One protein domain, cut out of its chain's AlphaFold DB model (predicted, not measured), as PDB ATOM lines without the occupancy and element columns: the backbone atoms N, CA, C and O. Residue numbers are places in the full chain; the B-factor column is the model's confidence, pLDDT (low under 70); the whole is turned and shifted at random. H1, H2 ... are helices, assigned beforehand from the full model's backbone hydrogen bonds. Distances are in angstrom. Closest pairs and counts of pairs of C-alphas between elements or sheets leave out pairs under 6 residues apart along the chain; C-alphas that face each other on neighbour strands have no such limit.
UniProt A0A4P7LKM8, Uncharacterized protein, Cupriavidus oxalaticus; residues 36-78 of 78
ATOM      1  N   ALA A  36     -14.694   4.596  51.215       87.38
ATOM      2  CA  ALA A  36     -14.401   3.244  51.667       87.38
ATOM      3  C   ALA A  36     -13.048   2.782  51.106       87.38
ATOM      4  O   ALA A  36     -12.576   3.257  50.070       87.38
ATOM      5  N   GLN A  37     -12.414   1.823  51.781       91.31
ATOM      6  CA  GLN A  37     -11.183   1.242  51.256       91.31
ATOM      7  C   GLN A  37     -11.472   0.547  49.920       91.31
ATOM      8  O   GLN A  37     -12.425  -0.220  49.816       91.31
ATOM      9  N   ALA A  38     -10.626   0.755  48.908       89.44
ATOM     10  CA  ALA A  38     -10.878   0.239  47.557       89.44
ATOM     11  C   ALA A  38     -11.049  -1.296  47.500       89.44
ATOM     12  O   ALA A  38     -11.836  -1.801  46.706       89.44
ATOM     13  N   TYR A  39     -10.362  -2.037  48.379       90.62
ATOM     14  CA  TYR A  39     -10.480  -3.498  48.471       90.62
ATOM     15  C   TYR A  39     -11.781  -3.980  49.137       90.62
ATOM     16  O   TYR A  39     -12.080  -5.167  49.071       90.62
ATOM     17  N   GLN A  40     -12.550  -3.091  49.776       91.06
ATOM     18  CA  GLN A  40     -13.864  -3.389  50.367       91.06
ATOM     19  C   GLN A  40     -15.028  -3.196  49.381       91.06
ATOM     20  O   GLN A  40     -16.176  -3.414  49.755       91.06
ATOM     21  N   GLY A  41     -14.758  -2.752  48.150       85.19
ATOM     22  CA  GLY A  41     -15.793  -2.553  47.137       85.19
ATOM     23  C   GLY A  41     -16.457  -3.856  46.675       85.19
ATOM     24  O   GLY A  41     -15.957  -4.949  46.934       85.19
ATOM     25  N   ALA A  42     -17.562  -3.699  45.941       86.00
ATOM     26  CA  ALA A  42     -18.329  -4.776  45.305       86.00
ATOM     27  C   ALA A  42     -18.848  -5.885  46.258       86.00
ATOM     28  O   ALA A  42     -18.710  -7.071  45.945       86.00
ATOM     29  N   PRO A  43     -19.433  -5.538  47.427       84.62
ATOM     30  CA  PRO A  43     -20.081  -6.535  48.272       84.62
ATOM     31  C   PRO A  43     -21.226  -7.196  47.500       84.62
ATOM     32  O   PRO A  43     -22.032  -6.503  46.880       84.62
ATOM     33  N   ASP A  44     -21.266  -8.528  47.527       84.00
ATOM     34  CA  ASP A  44     -22.294  -9.355  46.879       84.00
ATOM     35  C   ASP A  44     -22.450  -9.136  45.360       84.00
ATOM     36  O   ASP A  44     -23.446  -9.548  44.764       84.00
ATOM     37  N   ASP A  45     -21.458  -8.518  44.711       86.12
ATOM     38  CA  ASP A  45     -21.450  -8.316  43.266       86.12
ATOM     39  C   ASP A  45     -20.961  -9.598  42.562       86.12
ATOM     40  O   ASP A  45     -19.811 -10.015  42.748       86.12
ATOM     41  N   PRO A  46     -21.795 -10.250  41.733       84.19
ATOM     42  CA  PRO A  46     -21.393 -11.458  41.022       84.19
ATOM     43  C   PRO A  46     -20.421 -11.181  39.861       84.19
ATOM     44  O   PRO A  46     -19.870 -12.125  39.293       84.19
ATOM     45  N   PHE A  47     -20.193  -9.917  39.495       86.69
ATOM     46  CA  PHE A  47     -19.362  -9.505  38.362       86.69
ATOM     47  C   PHE A  47     -17.972  -9.001  38.775       86.69
ATOM     48  O   PHE A  47     -17.301  -8.297  38.014       86.69
ATOM     49  N   VAL A  48     -17.497  -9.386  39.963       87.69
ATOM     50  CA  VAL A  48     -16.120  -9.109  40.388       87.69
ATOM     51  C   VAL A  48     -15.092  -9.777  39.472       87.69
ATOM     52  O   VAL A  48     -15.278 -10.882  38.956       87.69
ATOM     53  N   ALA A  49     -13.960  -9.100  39.271       86.88
ATOM     54  CA  ALA A  49     -12.872  -9.636  38.465       86.88
ATOM     55  C   ALA A  49     -12.348 -10.960  39.052       86.88
ATOM     56  O   ALA A  49     -12.040 -11.052  40.241       86.88
ATOM     57  N   LYS A  50     -12.186 -11.976  38.195       84.94
ATOM     58  CA  LYS A  50     -11.681 -13.298  38.592       84.94
ATOM     59  C   LYS A  50     -10.326 -13.182  39.305       84.94
ATOM     60  O   LYS A  50      -9.422 -12.511  38.813       84.94
ATOM     61  N   GLY A  51     -10.180 -13.883  40.430       82.00
ATOM     62  CA  GLY A  51      -8.951 -13.888  41.236       82.00
ATOM     63  C   GLY A  51      -8.870 -12.784  42.295       82.00
ATOM     64  O   GLY A  51      -7.886 -12.738  43.028       82.00
ATOM     65  N   TRP A  52      -9.892 -11.934  42.404       87.19
ATOM     66  CA  TRP A  52     -10.089 -11.007  43.516       87.19
ATOM     67  C   TRP A  52     -11.342 -11.393  44.318       87.19
ATOM     68  O   TRP A  52     -12.321 -11.887  43.759       87.19
ATOM     69  N   THR A  53     -11.306 -11.172  45.634       88.06
ATOM     70  CA  THR A  53     -12.431 -11.383  46.554       88.06
ATOM     71  C   THR A  53     -12.697 -10.106  47.348       88.06
ATOM     72  O   THR A  53     -11.761  -9.487  47.861       88.06
ATOM     73  N   ALA A  54     -13.966  -9.701  47.463       89.00
ATOM     74  CA  ALA A  54     -14.356  -8.515  48.224       89.00
ATOM     75  C   ALA A  54     -13.844  -8.596  49.675       89.00
ATOM     76  O   ALA A  54     -13.961  -9.624  50.339       89.00
ATOM     77  N   GLY A  55     -13.234  -7.513  50.156       89.31
ATOM     78  CA  GLY A  55     -12.617  -7.439  51.482       89.31
ATOM     79  C   GLY A  55     -11.182  -7.973  51.562       89.31
ATOM     80  O   GLY A  55     -10.464  -7.604  52.494       89.31
ATOM     81  N   ASP A  56     -10.710  -8.758  50.589       92.06
ATOM     82  CA  ASP A  56      -9.329  -9.234  50.567       92.06
ATOM     83  C   ASP A  56      -8.396  -8.212  49.902       92.06
ATOM     84  O   ASP A  56      -8.313  -8.050  48.680       92.06
ATOM     85  N   LYS A  57      -7.631  -7.531  50.756       94.00
ATOM     86  CA  LYS A  57      -6.635  -6.540  50.353       94.00
ATOM     87  C   LYS A  57      -5.532  -7.143  49.483       94.00
ATOM     88  O   LYS A  57      -5.068  -6.469  48.564       94.00
ATOM     89  N   THR A  58      -5.075  -8.360  49.760       94.56
ATOM     90  CA  THR A  58      -3.935  -8.954  49.048       94.56
ATOM     91  C   THR A  58      -4.332  -9.338  47.629       94.56
ATOM     92  O   THR A  58      -3.636  -8.959  46.684       94.56
ATOM     93  N   SER A  59      -5.468 -10.022  47.456       92.94
ATOM     94  CA  SER A  59      -5.964 -10.364  46.116       92.94
ATOM     95  C   SER A  59      -6.287  -9.120  45.285       92.94
ATOM     96  O   SER A  59      -5.942  -9.079  44.103       92.94
ATOM     97  N   TRP A  60      -6.812  -8.057  45.910       93.44
ATOM     98  CA  TRP A  60      -7.026  -6.768  45.244       93.44
ATOM     99  C   TRP A  60      -5.714  -6.172  44.707       93.44
ATOM    100  O   TRP A  60      -5.611  -5.847  43.524       93.44
ATOM    101  N   HIS A  61      -4.668  -6.086  45.539       94.19
ATOM    102  CA  HIS A  61      -3.370  -5.541  45.112       94.19
ATOM    103  C   HIS A  61      -2.727  -6.374  44.001       94.19
ATOM    104  O   HIS A  61      -2.138  -5.816  43.073       94.19
ATOM    105  N   ASN A  62      -2.834  -7.699  44.084       93.50
ATOM    106  CA  ASN A  62      -2.304  -8.594  43.062       93.50
ATOM    107  C   ASN A  62      -3.005  -8.382  41.720       93.50
ATOM    108  O   ASN A  62      -2.327  -8.270  40.698       93.50
ATOM    109  N   GLN A  63      -4.333  -8.252  41.722       92.69
ATOM    110  CA  GLN A  63      -5.119  -8.014  40.514       92.69
ATOM    111  C   GLN A  63      -4.753  -6.673  39.858       92.69
ATOM    112  O   GLN A  63      -4.483  -6.630  38.654       92.69
ATOM    113  N   ILE A  64      -4.635  -5.600  40.650       92.88
ATOM    114  CA  ILE A  64      -4.213  -4.282  40.157       92.88
ATOM    115  C   ILE A  64      -2.797  -4.342  39.578       92.88
ATOM    116  O   ILE A  64      -2.557  -3.849  38.474       92.88
ATOM    117  N   ARG A  65      -1.857  -4.988  40.279       93.62
ATOM    118  CA  ARG A  65      -0.479  -5.133  39.796       93.62
ATOM    119  C   ARG A  65      -0.435  -5.898  38.474       93.62
ATOM    120  O   ARG A  65       0.220  -5.434  37.548       93.62
ATOM    121  N   GLN A  66      -1.123  -7.034  38.373       92.31
ATOM    122  CA  GLN A  66      -1.158  -7.835  37.145       92.31
ATOM    123  C   GLN A  66      -1.749  -7.048  35.973       92.31
ATOM    124  O   GLN A  66      -1.138  -6.994  34.909       92.31
ATOM    125  N   ARG A  67      -2.882  -6.363  36.177       91.88
ATOM    126  CA  ARG A  67      -3.471  -5.474  35.163       91.88
ATOM    127  C   ARG A  67      -2.481  -4.435  34.656       91.88
ATOM    128  O   ARG A  67      -2.371  -4.249  33.448       91.88
ATOM    129  N   ASN A  68      -1.755  -3.786  35.561       94.19
ATOM    130  CA  ASN A  68      -0.791  -2.757  35.189       94.19
ATOM    131  C   ASN A  68       0.349  -3.326  34.336       94.19
ATOM    132  O   ASN A  68       0.796  -2.654  33.413       94.19
ATOM    133  N   GLN A  69       0.778  -4.571  34.579       93.06
ATOM    134  CA  GLN A  69       1.800  -5.210  33.741       93.06
ATOM    135  C   GLN A  69       1.326  -5.433  32.301       93.06
ATOM    136  O   GLN A  69       2.119  -5.255  31.381       93.06
ATOM    137  N   TYR A  70       0.049  -5.764  32.087       89.19
ATOM    138  CA  TYR A  70      -0.515  -5.952  30.742       89.19
ATOM    139  C   TYR A  70      -0.705  -4.654  29.951       89.19
ATOM    140  O   TYR A  70      -0.858  -4.701  28.729       89.19
ATOM    141  N   GLN A  71      -0.724  -3.516  30.643       90.69
ATOM    142  CA  GLN A  71      -0.809  -2.176  30.057       90.69
ATOM    143  C   GLN A  71       0.564  -1.498  29.952       90.69
ATOM    144  O   GLN A  71       0.665  -0.366  29.495       90.69
ATOM    145  N   ASN A  72       1.628  -2.163  30.403       93.19
ATOM    146  CA  ASN A  72       2.975  -1.627  30.340       93.19
ATOM    147  C   ASN A  72       3.598  -1.946  28.975       93.19
ATOM    148  O   ASN A  72       3.952  -3.096  28.717       93.19
ATOM    149  N   GLU A  73       3.766  -0.932  28.124       90.56
ATOM    150  CA  GLU A  73       4.317  -1.110  26.773       90.56
ATOM    151  C   GLU A  73       5.735  -1.684  26.765       90.56
ATOM    152  O   GLU A  73       6.044  -2.481  25.887       90.56
ATOM    153  N   TYR A  74       6.559  -1.404  27.781       89.06
ATOM    154  CA  TYR A  74       7.890  -2.013  27.893       89.06
ATOM    155  C   TYR A  74       7.829  -3.545  27.943       89.06
ATOM    156  O   TYR A  74       8.688  -4.207  27.376       89.06
ATOM    157  N   ASN A  75       6.791  -4.107  28.566       86.50
ATOM    158  CA  ASN A  75       6.584  -5.555  28.612       86.50
ATOM    159  C   ASN A  75       5.901  -6.106  27.351       86.50
ATOM    160  O   ASN A  75       5.845  -7.318  27.181       86.50
ATOM    161  N   ARG A  76       5.285  -5.247  26.529       80.12
ATOM    162  CA  ARG A  76       4.503  -5.652  25.349       80.12
ATOM    163  C   ARG A  76       5.343  -5.687  24.076       80.12
ATOM    164  O   ARG A  76       4.997  -6.426  23.162       80.12
ATOM    165  N   VAL A  77       6.388  -4.861  24.012       83.00
ATOM    166  CA  VAL A  77       7.272  -4.728  22.840       83.00
ATOM    167  C   VAL A  77       8.604  -5.467  22.979       83.00
ATOM    168  O   VAL A  77       9.365  -5.500  22.013       83.00
ATOM    169  N   GLN A  78       8.899  -6.015  24.162       61.66
ATOM    170  CA  GLN A  78      10.045  -6.897  24.396       61.66
ATOM    171  C   GLN A  78       9.727  -8.320  23.929       61.66
ATOM    172  O   GLN A  78      10.629  -8.937  23.320       61.66
TER     173      GLN A  78
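AT A GLANCE: This is residues 36 to 78 of the 78 residues of an uncharacterized protein of Cupriavidus oxalaticus (UniProt A0A4P7LKM8). One helix, H1, forms a shaft with a wide loop of chain, residues 36 to 56, gathered at its first end and the short helix H2 beyond its last end. The loop swings out and folds back into H1, while residues 65 to 78, which hold the last part of H1 and H2, stick out as a free arm that makes much of the length. The printed part has 43 residues with two named helices, H1 then H2, and no named strand; the class is all helix, though under half of the residues, 18 of 43, are in named elements. The whole is loose, with a radius of gyration of the C-alphas of 12.5 A and spans of 39 by 19 by 14 A.

IN THESE COORDINATES: The printed part begins at C-alpha 36, at (-14.401, 3.244, 51.667), and residues 36 to 56 hold no named element. H1 is residues 57 to 70, 20.6 A from first to last C-alpha, beginning at C-alpha 57 at (-6.635, -6.540, 50.353). H2 is residues 73 to 76 and ends at C-alpha 76, at (4.503, -5.652, 25.349).

HOW THE PARTS SIT: A tight link of 2 residues joins H1 to H2. The two helices are close but not clearly touching, with 2 pairs of C-alphas within 8 A; the closest C-alphas, those of Gln 69 and Asn 75, are 7.0 A apart. In H1 every O i to N i+4 pair is within hydrogen-bond range. H2 is too short for such a pair, and its 1 pair of O i to N i+3 is within range. Residues 65 to 78, of which 65 to 70 belong to H1 and 73 to 76 to H2, stand free.

THE WHOLE: The two C-alphas farthest apart are those of Asp 44 and Gln 78, at 39.5 A. The printed part has no cut, and it ends at Gln 78, the chain's last residue. The mean pLDDT of the printed part is 88.6, and residue 78 is under 70.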